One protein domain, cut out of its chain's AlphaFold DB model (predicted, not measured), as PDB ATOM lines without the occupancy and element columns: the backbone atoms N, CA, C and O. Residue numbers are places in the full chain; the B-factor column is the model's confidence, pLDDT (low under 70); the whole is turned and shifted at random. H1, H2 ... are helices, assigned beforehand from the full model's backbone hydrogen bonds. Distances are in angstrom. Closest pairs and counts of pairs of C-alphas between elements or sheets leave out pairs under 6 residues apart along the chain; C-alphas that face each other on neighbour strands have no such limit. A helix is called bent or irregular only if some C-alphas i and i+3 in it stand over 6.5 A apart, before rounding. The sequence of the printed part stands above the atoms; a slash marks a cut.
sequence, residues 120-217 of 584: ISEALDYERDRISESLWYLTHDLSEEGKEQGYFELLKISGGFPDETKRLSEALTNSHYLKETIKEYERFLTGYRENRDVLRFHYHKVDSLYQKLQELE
ATOM      1  N   ILE A 120     -39.458  18.011 -19.638       94.75
ATOM      2  CA  ILE A 120     -40.899  18.268 -19.766       94.75
ATOM      3  C   ILE A 120     -41.676  17.591 -18.627       94.75
ATOM      4  O   ILE A 120     -42.577  18.207 -18.059       94.75
ATOM      5  N   SER A 121     -41.324  16.351 -18.271       91.94
ATOM      6  CA  SER A 121     -41.994  15.632 -17.180       91.94
ATOM      7  C   SER A 121     -41.662  16.185 -15.791       91.94
ATOM      8  O   SER A 121     -42.540  16.246 -14.935       91.94
ATOM      9  N   GLU A 122     -40.426  16.638 -15.580       94.81
ATOM     10  CA  GLU A 122     -39.938  17.115 -14.282       94.81
ATOM     11  C   GLU A 122     -40.282  18.588 -14.012       94.81
ATOM     12  O   GLU A 122     -40.252  19.021 -12.863       94.81
ATOM     13  N   ALA A 123     -40.634  19.379 -15.030       95.12
ATOM     14  CA  ALA A 123     -40.878  20.816 -14.880       95.12
ATOM     15  C   ALA A 123     -41.973  21.150 -13.851       95.12
ATOM     16  O   ALA A 123     -41.819  22.077 -13.052       95.12
ATOM     17  N   LEU A 124     -43.069  20.385 -13.837       91.88
ATOM     18  CA  LEU A 124     -44.149  20.603 -12.872       91.88
ATOM     19  C   LEU A 124     -43.744  20.186 -11.452       91.88
ATOM     20  O   LEU A 124     -44.139  20.840 -10.485       91.88
ATOM     21  N   ASP A 125     -42.960  19.116 -11.322       93.81
ATOM     22  CA  ASP A 125     -42.414  18.693 -10.031       93.81
ATOM     23  C   ASP A 125     -41.438  19.741  -9.495       93.81
ATOM     24  O   ASP A 125     -41.543  20.136  -8.339       93.81
ATOM     25  N   TYR A 126     -40.589  20.301 -10.359       94.12
ATOM     26  CA  TYR A 126     -39.671  21.380 -10.008       94.12
ATOM     27  C   TYR A 126     -40.402  22.600  -9.424       94.12
ATOM     28  O   TYR A 126     -40.022  23.102  -8.363       94.12
ATOM     29  N   GLU A 127     -41.462  23.082 -10.085       94.69
ATOM     30  CA  GLU A 127     -42.261  24.207  -9.578       94.69
ATOM     31  C   GLU A 127     -42.850  23.893  -8.194       94.69
ATOM     32  O   GLU A 127     -42.750  24.699  -7.261       94.69
ATOM     33  N   ARG A 128     -43.421  22.695  -8.046       95.25
ATOM     34  CA  ARG A 128     -44.036  22.240  -6.798       95.25
ATOM     35  C   ARG A 128     -43.014  22.091  -5.673       95.25
ATOM     36  O   ARG A 128     -43.301  22.483  -4.541       95.25
ATOM     37  N   ASP A 129     -41.814  21.613  -5.979       94.75
ATOM     38  CA  ASP A 129     -40.699  21.497  -5.041       94.75
ATOM     39  C   ASP A 129     -40.235  22.878  -4.556       94.75
ATOM     40  O   ASP A 129     -40.026  23.070  -3.357       94.75
ATOM     41  N   ARG A 130     -40.132  23.876  -5.452       94.31
ATOM     42  CA  ARG A 130     -39.798  25.268  -5.075       94.31
ATOM     43  C   ARG A 130     -40.847  25.891  -4.158       94.31
ATOM     44  O   ARG A 130     -40.496  26.568  -3.186       94.31
ATOM     45  N   ILE A 131     -42.126  25.673  -4.457       95.44
ATOM     46  CA  ILE A 131     -43.236  26.148  -3.618       95.44
ATOM     47  C   ILE A 131     -43.196  25.455  -2.255       95.44
ATOM     48  O   ILE A 131     -43.304  26.123  -1.229       95.44
ATOM     49  N   SER A 132     -42.966  24.142  -2.231       94.81
ATOM     50  CA  SER A 132     -42.895  23.349  -1.001       94.81
ATOM     51  C   SER A 132     -41.749  23.783  -0.094       94.81
ATOM     52  O   SER A 132     -41.942  23.934   1.109       94.81
ATOM     53  N   GLU A 133     -40.571  24.058  -0.654       93.62
ATOM     54  CA  GLU A 133     -39.464  24.645   0.105       93.62
ATOM     55  C   GLU A 133     -39.814  26.015   0.681       93.62
ATOM     56  O   GLU A 133     -39.565  26.278   1.857       93.62
ATOM     57  N   SER A 134     -40.435  26.878  -0.121       93.88
ATOM     58  CA  SER A 134     -40.816  28.220   0.324       93.88
ATOM     59  C   SER A 134     -41.855  28.170   1.453       93.88
ATOM     60  O   SER A 134     -41.740  28.903   2.434       93.88
ATOM     61  N   LEU A 135     -42.838  27.268   1.355       93.94
ATOM     62  CA  LEU A 135     -43.808  26.992   2.418       93.94
ATOM     63  C   LEU A 135     -43.126  26.436   3.672       93.94
ATOM     64  O   LEU A 135     -43.451  26.846   4.786       93.94
ATOM     65  N   TRP A 136     -42.153  25.540   3.510       92.94
ATOM     66  CA  TRP A 136     -41.390  24.994   4.626       92.94
ATOM     67  C   TRP A 136     -40.642  26.099   5.379       92.94
ATOM     68  O   TRP A 136     -40.801  26.214   6.589       92.94
ATOM     69  N   TYR A 137     -39.910  26.985   4.700       91.56
ATOM     70  CA  TYR A 137     -39.226  28.088   5.389       91.56
ATOM     71  C   TYR A 137     -40.203  29.063   6.060       91.56
ATOM     72  O   TYR A 137     -40.000  29.432   7.216       91.56
ATOM     73  N   LEU A 138     -41.293  29.427   5.377       93.31
ATOM     74  CA  LEU A 138     -42.307  30.338   5.913       93.31
ATOM     75  C   LEU A 138     -42.933  29.804   7.210       93.31
ATOM     76  O   LEU A 138     -43.053  30.527   8.196       93.31
ATOM     77  N   THR A 139     -43.311  28.526   7.217       91.94
ATOM     78  CA  THR A 139     -43.942  27.879   8.378       91.94
ATOM     79  C   THR A 139     -42.998  27.760   9.571       91.94
ATOM     80  O   THR A 139     -43.435  27.918  10.710       91.94
ATOM     81  N   HIS A 140     -41.701  27.542   9.336       89.81
ATOM     82  CA  HIS A 140     -40.706  27.508  10.412       89.81
ATOM     83  C   HIS A 140     -40.461  28.877  11.030       89.81
ATOM     84  O   HIS A 140     -40.027  28.942  12.182       89.81
ATOM     85  N   ASP A 141     -40.743  29.946  10.287       92.56
ATOM     86  CA  ASP A 141     -40.552  31.332  10.697       92.56
ATOM     87  C   ASP A 141     -41.783  31.995  11.313       92.56
ATOM     88  O   ASP A 141     -41.708  33.172  11.679       92.56
ATOM     89  N   LEU A 142     -42.868  31.243  11.524       93.31
ATOM     90  CA  LEU A 142     -43.960  31.679  12.390       93.31
ATOM     91  C   LEU A 142     -43.434  32.010  13.795       93.31
ATOM     92  O   LEU A 142     -42.670  31.244  14.400       93.31
ATOM     93  N   SER A 143     -43.867  33.155  14.317       94.25
ATOM     94  CA  SER A 143     -43.673  33.526  15.718       94.25
ATOM     95  C   SER A 143     -44.564  32.686  16.640       94.25
ATOM     96  O   SER A 143     -45.349  31.852  16.180       94.25
ATOM     97  N   GLU A 144     -44.447  32.887  17.952       93.25
ATOM     98  CA  GLU A 144     -45.357  32.230  18.895       93.25
ATOM     99  C   GLU A 144     -46.795  32.721  18.682       93.25
ATOM    100  O   GLU A 144     -47.711  31.906  18.622       93.25
ATOM    101  N   GLU A 145     -46.984  34.012  18.402       91.94
ATOM    102  CA  GLU A 145     -48.270  34.607  18.039       91.94
ATOM    103  C   GLU A 145     -48.848  33.955  16.772       91.94
ATOM    104  O   GLU A 145     -50.025  33.599  16.727       91.94
ATOM    105  N   GLY A 146     -48.022  33.743  15.742       91.81
ATOM    106  CA  GLY A 146     -48.444  33.072  14.510       91.81
ATOM    107  C   GLY A 146     -48.877  31.618  14.732       91.81
ATOM    108  O   GLY A 146     -49.857  31.162  14.136       91.81
ATOM    109  N   LYS A 147     -48.187  30.896  15.623       91.75
ATOM    110  CA  LYS A 147     -48.542  29.521  16.008       91.75
ATOM    111  C   LYS A 147     -49.815  29.467  16.851       91.75
ATOM    112  O   LYS A 147     -50.629  28.577  16.636       91.75
ATOM    113  N   GLU A 148     -50.010  30.408  17.776       92.00
ATOM    114  CA  GLU A 148     -51.221  30.502  18.607       92.00
ATOM    115  C   GLU A 148     -52.480  30.765  17.776       92.00
ATOM    116  O   GLU A 148     -53.547  30.230  18.075       92.00
ATOM    117  N   GLN A 149     -52.350  31.529  16.688       92.06
ATOM    118  CA  GLN A 149     -53.426  31.727  15.712       92.06
ATOM    119  C   GLN A 149     -53.687  30.489  14.837       92.06
ATOM    120  O   GLN A 149     -54.616  30.501  14.026       92.06
ATOM    121  N   GLY A 150     -52.888  29.425  14.981       90.81
ATOM    122  CA  GLY A 150     -53.049  28.141  14.298       90.81
ATOM    123  C   GLY A 150     -52.779  28.197  12.795       90.81
ATOM    124  O   GLY A 150     -53.440  27.478  12.041       90.81
ATOM    125  N   TYR A 151     -51.926  29.108  12.315       92.38
ATOM    126  CA  TYR A 151     -51.587  29.169  10.891       92.38
ATOM    127  C   TYR A 151     -50.767  27.946  10.464       92.38
ATOM    128  O   TYR A 151     -49.857  27.520  11.173       92.38
ATOM    129  N   PHE A 152     -51.068  27.423   9.274       90.81
ATOM    130  CA  PHE A 152     -50.377  26.292   8.645       90.81
ATOM    131  C   PHE A 152     -50.430  24.968   9.436       90.81
ATOM    132  O   PHE A 152     -49.543  24.118   9.315       90.81
ATOM    133  N   GLU A 153     -51.491  24.740  10.214       86.12
ATOM    134  CA  GLU A 153     -51.702  23.475  10.924       86.12
ATOM    135  C   GLU A 153     -51.911  22.286   9.974       86.12
ATOM    136  O   GLU A 153     -51.577  21.155  10.340       86.12
ATOM    137  N   LEU A 154     -52.425  22.511   8.756       84.00
ATOM    138  CA  LEU A 154     -52.545  21.466   7.728       84.00
ATOM    139  C   LEU A 154     -51.174  21.009   7.219       84.00
ATOM    140  O   LEU A 154     -50.998  19.847   6.840       84.00
ATOM    141  N   LEU A 155     -50.206  21.930   7.207       81.31
ATOM    142  CA  LEU A 155     -48.853  21.673   6.730       81.31
ATOM    143  C   LEU A 155     -48.018  20.898   7.753       81.31
ATOM    144  O   LEU A 155     -47.025  20.306   7.341       81.31
ATOM    145  N   LYS A 156     -48.440  20.869   9.036       65.31
ATOM    146  CA  LYS A 156     -47.824  20.184  10.199       65.31
ATOM    147  C   LYS A 156     -46.520  19.472   9.858       65.31
ATOM    148  O   LYS A 156     -46.475  18.274   9.575       65.31
ATOM    149  N   ILE A 157     -45.465  20.272   9.882       67.25
ATOM    150  CA  ILE A 157     -44.121  19.864   9.524       67.25
ATOM    151  C   ILE A 157     -43.455  19.270  10.762       67.25
ATOM    152  O   ILE A 157     -43.334  19.934  11.789       67.25
ATOM    153  N   SER A 158     -43.046  18.005  10.670       63.53
ATOM    154  CA  SER A 158     -42.418  17.277  11.785       63.53
ATOM    155  C   SER A 158     -41.008  16.761  11.483       63.53
ATOM    156  O   SER A 158     -40.387  16.150  12.354       63.53
ATOM    157  N   GLY A 159     -40.509  16.981  10.265       68.81
ATOM    158  CA  GLY A 159     -39.204  16.528   9.789       68.81
ATOM    159  C   GLY A 159     -38.276  17.660   9.343       68.81
ATOM    160  O   GLY A 159     -38.643  18.833   9.307       68.81
ATOM    161  N   GLY A 160     -37.042  17.288   9.005       75.69
ATOM    162  CA  GLY A 160     -36.027  18.209   8.497       75.69
ATOM    163  C   GLY A 160     -36.028  18.339   6.972       75.69
ATOM    164  O   GLY A 160     -36.616  17.533   6.248       75.69
ATOM    165  N   PHE A 161     -35.311  19.349   6.488       77.56
ATOM    166  CA  PHE A 161     -34.930  19.463   5.084       77.56
ATOM    167  C   PHE A 161     -33.927  18.349   4.706       77.56
ATOM    168  O   PHE A 161     -33.006  18.102   5.492       77.56
ATOM    169  N   PRO A 162     -34.038  17.685   3.536       83.38
ATOM    170  CA  PRO A 162     -34.999  17.915   2.447       83.38
ATOM    171  C   PRO A 162     -36.254  17.021   2.482       83.38
ATOM    172  O   PRO A 162     -37.185  17.256   1.712       83.38
ATOM    173  N   ASP A 163     -36.309  16.005   3.344       85.50
ATOM    174  CA  ASP A 163     -37.341  14.956   3.290       85.50
ATOM    175  C   ASP A 163     -38.765  15.505   3.452       85.50
ATOM    176  O   ASP A 163     -39.686  15.090   2.747       85.50
ATOM    177  N   GLU A 164     -38.949  16.496   4.325       85.19
ATOM    178  CA  GLU A 164     -40.266  17.096   4.531       85.19
ATOM    179  C   GLU A 164     -40.742  17.907   3.316       85.19
ATOM    180  O   GLU A 164     -41.924  17.888   2.977       85.19
ATOM    181  N   THR A 165     -39.831  18.593   2.624       89.56
ATOM    182  CA  THR A 165     -40.189  19.389   1.440       89.56
ATOM    183  C   THR A 165     -40.658  18.505   0.289       89.56
ATOM    184  O   THR A 165     -41.621  18.853  -0.390       89.56
ATOM    185  N   LYS A 166     -40.074  17.307   0.149       90.56
ATOM    186  CA  LYS A 166     -40.548  16.285  -0.793       90.56
ATOM    187  C   LYS A 166     -41.926  15.760  -0.413       90.56
ATOM    188  O   LYS A 166     -42.800  15.692  -1.268       90.56
ATOM    189  N   ARG A 167     -42.155  15.459   0.872       90.38
ATOM    190  CA  ARG A 167     -43.475  15.029   1.367       90.38
ATOM    191  C   ARG A 167     -44.552  16.074   1.076       90.38
ATOM    192  O   ARG A 167     -45.657  15.717   0.673       90.38
ATOM    193  N   LEU A 168     -44.239  17.353   1.287       91.69
ATOM    194  CA  LEU A 168     -45.153  18.451   0.992       91.69
ATOM    195  C   LEU A 168     -45.424  18.558  -0.513       91.69
ATOM    196  O   LEU A 168     -46.584  18.644  -0.910       91.69
ATOM    197  N   SER A 169     -44.385  18.462  -1.343       94.19
ATOM    198  CA  SER A 169     -44.533  18.445  -2.800       94.19
ATOM    199  C   SER A 169     -45.433  17.292  -3.252       94.19
ATOM    200  O   SER A 169     -46.422  17.503  -3.952       94.19
ATOM    201  N   GLU A 170     -45.202  16.073  -2.767       94.12
ATOM    202  CA  GLU A 170     -46.070  14.926  -3.049       94.12
ATOM    203  C   GLU A 170     -47.520  15.174  -2.605       94.12
ATOM    204  O   GLU A 170     -48.453  14.887  -3.357       94.12
ATOM    205  N   ALA A 171     -47.743  15.754  -1.422       93.44
ATOM    206  CA  ALA A 171     -49.083  16.052  -0.916       93.44
ATOM    207  C   ALA A 171     -49.834  17.083  -1.779       93.44
ATOM    208  O   ALA A 171     -51.038  16.936  -2.001       93.44
ATOM    209  N   LEU A 172     -49.131  18.084  -2.321       95.19
ATOM    210  CA  LEU A 172     -49.703  19.119  -3.191       95.19
ATOM    211  C   LEU A 172     -50.181  18.584  -4.555       95.19
ATOM    212  O   LEU A 172     -50.928  19.277  -5.241       95.19
ATOM    213  N   THR A 173     -49.843  17.345  -4.937       94.94
ATOM    214  CA  THR A 173     -50.458  16.682  -6.110       94.94
ATOM    215  C   THR A 173     -51.950  16.402  -5.915       94.94
ATOM    216  O   THR A 173     -52.707  16.279  -6.880       94.94
ATOM    217  N   ASN A 174     -52.400  16.288  -4.664       95.94
ATOM    218  CA  ASN A 174     -53.790  16.027  -4.350       95.94
ATOM    219  C   ASN A 174     -54.600  17.330  -4.415       95.94
ATOM    220  O   ASN A 174     -54.449  18.209  -3.570       95.94
ATOM    221  N   SER A 175     -55.526  17.420  -5.375       94.88
ATOM    222  CA  SER A 175     -56.343  18.625  -5.596       94.88
ATOM    223  C   SER A 175     -57.119  19.093  -4.355       94.88
ATOM    224  O   SER A 175     -57.257  20.295  -4.141       94.88
ATOM    225  N   HIS A 176     -57.605  18.178  -3.508       96.00
ATOM    226  CA  HIS A 176     -58.276  18.565  -2.264       96.00
ATOM    227  C   HIS A 176     -57.280  19.163  -1.261       96.00
ATOM    228  O   HIS A 176     -57.563  20.188  -0.651       96.00
ATOM    229  N   TYR A 177     -56.110  18.540  -1.091       95.62
ATOM    230  CA  TYR A 177     -55.071  19.043  -0.189       95.62
ATOM    231  C   TYR A 177     -54.543  20.418  -0.623       95.62
ATOM    232  O   TYR A 177     -54.401  21.313   0.209       95.62
ATOM    233  N   LEU A 178     -54.317  20.607  -1.927       96.31
ATOM    234  CA  LEU A 178     -53.915  21.888  -2.508       96.31
ATOM    235  C   LEU A 178     -54.935  22.992  -2.195       96.31
ATOM    236  O   LEU A 178     -54.554  24.040  -1.681       96.31
ATOM    237  N   LYS A 179     -56.231  22.738  -2.417       96.88
ATOM    238  CA  LYS A 179     -57.305  23.709  -2.134       96.88
ATOM    239  C   LYS A 179     -57.386  24.101  -0.665       96.88
ATOM    240  O   LYS A 179     -57.520  25.283  -0.351       96.88
ATOM    241  N   GLU A 180     -57.271  23.132   0.238       96.38
ATOM    242  CA  GLU A 180     -57.259  23.426   1.674       96.38
ATOM    243  C   GLU A 180     -55.998  24.203   2.080       96.38
ATOM    244  O   GLU A 180     -56.082  25.105   2.913       96.38
ATOM    245  N   THR A 181     -54.856  23.937   1.440       95.88
ATOM    246  CA  THR A 181     -53.610  24.681   1.679       95.88
ATOM    247  C   THR A 181     -53.715  26.124   1.181       95.88
ATOM    248  O   THR A 181     -53.330  27.041   1.901       95.88
ATOM    249  N   ILE A 182     -54.284  26.356  -0.008       97.38
ATOM    250  CA  ILE A 182     -54.548  27.704  -0.543       97.38
ATOM    251  C   ILE A 182     -55.456  28.484   0.411       97.38
ATOM    252  O   ILE A 182     -55.163  29.629   0.749       97.38
ATOM    253  N   LYS A 183     -56.528  27.854   0.896       96.31
ATOM    254  CA  LYS A 183     -57.462  28.462   1.850       96.31
ATOM    255  C   LYS A 183     -56.797  28.804   3.184       96.31
ATOM    256  O   LYS A 183     -57.062  29.855   3.764       96.31
ATOM    257  N   GLU A 184     -55.931  27.931   3.691       95.50
ATOM    258  CA  GLU A 184     -55.167  28.222   4.902       95.50
ATOM    259  C   GLU A 184     -54.156  29.358   4.684       95.50
ATOM    260  O   GLU A 184     -54.021  30.229   5.546       95.50
ATOM    261  N   TYR A 185     -53.510  29.407   3.517       97.31
ATOM    262  CA  TYR A 185     -52.596  30.488   3.151       97.31
ATOM    263  C   TYR A 185     -53.320  31.839   3.046       97.31
ATOM    264  O   TYR A 185     -52.810  32.852   3.517       97.31
ATOM    265  N   GLU A 186     -54.533  31.869   2.491       97.31
ATOM    266  CA  GLU A 186     -55.369  33.074   2.432       97.31
ATOM    267  C   GLU A 186     -55.704  33.609   3.835       97.31
ATOM    268  O   GLU A 186     -55.611  34.816   4.095       97.31
ATOM    269  N   ARG A 187     -56.022  32.701   4.774       96.25
ATOM    270  CA  ARG A 187     -56.229  33.040   6.191       96.25
ATOM    271  C   ARG A 187     -54.968  33.656   6.795       96.25
ATOM    272  O   ARG A 187     -55.060  34.680   7.469       96.25
ATOM    273  N   PHE A 188     -53.808  33.056   6.529       96.75
ATOM    274  CA  PHE A 188     -52.515  33.585   6.961       96.75
ATOM    275  C   PHE A 188     -52.236  34.978   6.385       96.75
ATOM    276  O   PHE A 188     -51.890  35.876   7.145       96.75
ATOM    277  N   LEU A 189     -52.423  35.198   5.078       96.44
ATOM    278  CA  LEU A 189     -52.176  36.504   4.454       96.44
ATOM    279  C   LEU A 189     -53.051  37.607   5.042       96.44
ATOM    280  O   LEU A 189     -52.568  38.716   5.262       96.44
ATOM    281  N   THR A 190     -54.324  37.308   5.300       96.00
ATOM    282  CA  THR A 190     -55.246  38.260   5.929       96.00
ATOM    283  C   THR A 190     -54.735  38.654   7.314       96.00
ATOM    284  O   THR A 190     -54.549  39.837   7.584       96.00
ATOM    285  N   GLY A 191     -54.389  37.669   8.148       94.56
ATOM    286  CA  GLY A 191     -53.834  37.927   9.475       94.56
ATOM    287  C   GLY A 191     -52.466  38.614   9.463       94.56
ATOM    288  O   GLY A 191     -52.210  39.468  10.303       94.56
ATOM    289  N   TYR A 192     -51.602  38.301   8.493       94.88
ATOM    290  CA  TYR A 192     -50.283  38.924   8.348       94.88
ATOM    291  C   TYR A 192     -50.372  40.411   7.972       94.88
ATOM    292  O   TYR A 192     -49.534  41.210   8.392       94.88
ATOM    293  N   ARG A 193     -51.394  40.801   7.199       93.81
ATOM    294  CA  ARG A 193     -51.662  42.211   6.860       93.81
ATOM    295  C   ARG A 193     -52.144  43.013   8.068       93.81
ATOM    296  O   ARG A 193     -51.833  44.195   8.159       93.81
ATOM    297  N   GLU A 194     -52.876  42.377   8.979       94.50
ATOM    298  CA  GLU A 194     -53.360  42.999  10.216       94.50
ATOM    299  C   GLU A 194     -52.281  43.052  11.302       94.50
ATOM    300  O   GLU A 194     -52.152  44.050  12.008       94.50
ATOM    301  N   ASN A 195     -51.490  41.986  11.426       93.25
ATOM    302  CA  ASN A 195     -50.418  41.876  12.398       93.25
ATOM    303  C   ASN A 195     -49.172  41.257  11.760       93.25
ATOM    304  O   ASN A 195     -49.123  40.055  11.495       93.25
ATOM    305  N   ARG A 196     -48.125  42.067  11.583       92.50
ATOM    306  CA  ARG A 196     -46.860  41.597  11.008       92.50
ATOM    307  C   ARG A 196     -46.075  40.695  11.958       92.50
ATOM    308  O   ARG A 196     -45.311  39.867  11.469       92.50
ATOM    309  N   ASP A 197     -46.318  40.775  13.265       93.75
ATOM    310  CA  ASP A 197     -45.575  40.034  14.293       93.75
ATOM    311  C   ASP A 197     -45.864  38.527  14.280       93.75
ATOM    312  O   ASP A 197     -45.209  37.768  14.987       93.75
ATOM    313  N   VAL A 198     -46.798  38.048  13.446       94.62
ATOM    314  CA  VAL A 198     -47.047  36.605  13.244       94.62
ATOM    315  C   VAL A 198     -45.879  35.885  12.547       94.62
ATOM    316  O   VAL A 198     -45.829  34.653  12.537       94.62
ATOM    317  N   LEU A 199     -44.925  36.633  11.976       93.88
ATOM    318  CA  LEU A 199     -43.660  36.122  11.446       93.88
ATOM    319  C   LEU A 199     -42.469  36.722  12.195       93.88
ATOM    320  O   LEU A 199     -42.410  37.926  12.415       93.88
ATOM    321  N   ARG A 200     -41.453  35.902  12.475       93.38
ATOM    322  CA  ARG A 200     -40.178  36.365  13.055       93.38
ATOM    323  C   ARG A 200     -39.315  37.128  12.050       93.38
ATOM    324  O   ARG A 200     -38.534  37.992  12.437       93.38
ATOM    325  N   PHE A 201     -39.428  36.780  10.768       89.88
ATOM    326  CA  PHE A 201     -38.666  37.387   9.681       89.88
ATOM    327  C   PHE A 201     -39.575  37.717   8.493       89.88
ATOM    328  O   PHE A 201     -40.484  36.960   8.161       89.88
ATOM    329  N   HIS A 202     -39.316  38.841   7.823       87.31
ATOM    330  CA  HIS A 202     -40.202  39.387   6.782       87.31
ATOM    331  C   HIS A 202     -39.593  39.392   5.374       87.31
ATOM    332  O   HIS A 202     -40.071  40.106   4.499       87.31
ATOM    333  N   TYR A 203     -38.540  38.606   5.139       87.12
ATOM    334  CA  TYR A 203     -37.919  38.475   3.814       87.12
ATOM    335  C   TYR A 203     -38.701  37.544   2.868       87.12
ATOM    336  O   TYR A 203     -38.394  37.460   1.677       87.12
ATOM    337  N   HIS A 204     -39.707  36.830   3.383       89.19
ATOM    338  CA  HIS A 204     -40.567  35.947   2.600       89.19
ATOM    339  C   HIS A 204     -41.431  36.757   1.628       89.19
ATOM    340  O   HIS A 204     -42.148  37.672   2.030       89.19
ATOM    341  N   LYS A 205     -41.419  36.398   0.340       92.44
ATOM    342  CA  LYS A 205     -42.275  37.018  -0.686       92.44
ATOM    343  C   LYS A 205     -43.705  36.458  -0.608       92.44
ATOM    344  O   LYS A 205     -44.124  35.727  -1.501       92.44
ATOM    345  N   VAL A 206     -44.424  36.763   0.474       94.19
ATOM    346  CA  VAL A 206     -45.692  36.101   0.846       94.19
ATOM    347  C   VAL A 206     -46.787  36.189  -0.227       94.19
ATOM    348  O   VAL A 206     -47.382  35.169  -0.561       94.19
ATOM    349  N   ASP A 207     -47.002  37.349  -0.856       94.50
ATOM    350  CA  ASP A 207     -48.007  37.472  -1.924       94.50
ATOM    351  C   ASP A 207     -47.599  36.692  -3.189       94.50
ATOM    352  O   ASP A 207     -48.424  36.021  -3.807       94.50
ATOM    353  N   SER A 208     -46.306  36.699  -3.543       93.56
ATOM    354  CA  SER A 208     -45.792  35.932  -4.690       93.56
ATOM    355  C   SER A 208     -45.887  34.423  -4.460       93.56
ATOM    356  O   SER A 208     -46.214  33.679  -5.383       93.56
ATOM    357  N   LEU A 209     -45.620  33.958  -3.236       96.06
ATOM    358  CA  LEU A 209     -45.757  32.548  -2.881       96.06
ATOM    359  C   LEU A 209     -47.223  32.104  -2.927       96.06
ATOM    360  O   LEU A 209     -47.506  31.030  -3.454       96.06
ATOM    361  N   TYR A 210     -48.148  32.936  -2.444       97.31
ATOM    362  CA  TYR A 210     -49.579  32.663  -2.553       97.31
ATOM    363  C   TYR A 210     -50.034  32.533  -4.004       97.31
ATOM    364  O   TYR A 210     -50.667  31.539  -4.354       97.31
ATOM    365  N   GLN A 211     -49.644  33.483  -4.858       96.12
ATOM    366  CA  GLN A 211     -49.961  33.434  -6.282       96.12
ATOM    367  C   GLN A 211     -49.430  32.144  -6.924       96.12
ATOM    368  O   GLN A 211     -50.178  31.431  -7.584       96.12
ATOM    369  N   LYS A 212     -48.159  31.793  -6.688       95.69
ATOM    370  CA  LYS A 212     -47.564  30.556  -7.222       95.69
ATOM    371  C   LYS A 212     -48.290  29.300  -6.739       95.69
ATOM    372  O   LYS A 212     -48.471  28.363  -7.511       95.69
ATOM    373  N   LEU A 213     -48.725  29.283  -5.480       96.56
ATOM    374  CA  LEU A 213     -49.505  28.183  -4.923       96.56
ATOM    375  C   LEU A 213     -50.872  28.053  -5.617       96.56
ATOM    376  O   LEU A 213     -51.265  26.941  -5.956       96.56
ATOM    377  N   GLN A 214     -51.566  29.165  -5.875       97.12
ATOM    378  CA  GLN A 214     -52.821  29.173  -6.642       97.12
ATOM    379  C   GLN A 214     -52.611  28.688  -8.083       97.12
ATOM    380  O   GLN A 214     -53.420  27.930  -8.617       97.12
ATOM    381  N   GLU A 215     -51.496  29.064  -8.709       96.19
ATOM    382  CA  GLU A 215     -51.167  28.660 -10.079       96.19
ATOM    383  C   GLU A 215     -50.920  27.145 -10.234       96.19
ATOM    384  O   GLU A 215     -50.979  26.622 -11.352       96.19
ATOM    385  N   LEU A 216     -50.714  26.392  -9.145       96.25
ATOM    386  CA  LEU A 216     -50.697  24.923  -9.191       96.25
ATOM    387  C   LEU A 216     -52.056  24.319  -9.589       96.25
ATOM    388  O   LEU A 216     -52.085  23.189 -10.072       96.25
ATOM    389  N   GLU A 217     -53.165  25.052  -9.437       95.44
ATOM    390  CA  GLU A 217     -54.494  24.602  -9.882       95.44
ATOM    391  C   GLU A 217     -54.721  24.768 -11.393       95.44
ATOM    392  O   GLU A 217     -55.679  24.207 -11.935       95.44
TER     393      GLU A 217
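Overview. This is residues 120 to 217 of the 584 residues of an uncharacterized protein of Streptococcus constellatus subsp. pharyngis SK1060 = CCUG 46377 (UniProt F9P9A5). Two long helices, H1 and H4, stand apart with H5 bridging them, while H3 crosses H1 steeply and short H2 lies near one end of the elongated whole. The printed part has 98 residues, with five named helices in the order H1 to H5 and no named strand: all helix. It is compact, with a radius of gyration of the C-alphas of 12.9 A, and spans 41 by 26 by 24 A.

Along the chain. H1, residues 120 to 140, begins at C-alpha (-40.899, 18.268, -19.766) and is 31.6 A long; it is only just irregular, C-alphas 121 and 124 being 6.9 A apart. H2 is residues 144 to 148, 6.1 A; H3 163 to 172, 14.6 A; H4 175 to 194, 29.2 A; H5 206 to 215, 14.3 A, ending at C-alpha (-51.167, 28.660, -10.079).

Arrangement. H1 touches H3 at a steep tilt of 66 degrees, opposite ways; their closest C-alphas, Ser 132 and Thr 165, are 5.4 A apart. With residues 131 to 135 alone H1 touches H5, closest C-alphas Ile 131 and Leu 213, 6.7 A. H4 and H5 form a helical hairpin, running opposite ways at a shallow tilt of 21 degrees; H4 touches H5 with residues 182 to 189 alone, and their closest C-alphas, those of Ile 182 and Gln 214, are 6.5 A apart. H2 touches no helix. Every O i to N i+4 pair is within hydrogen-bond range in H2, H3, H4 and H5, and 15 of 17 in H1.

Size, cuts and confidence. The C-alphas farthest apart, Ile 120 and Glu 145, are 41.8 A apart. The printed part has no cut; the links H2 to H3 and H4 to H5 are long. Residues 156 to 159 are under pLDDT 70.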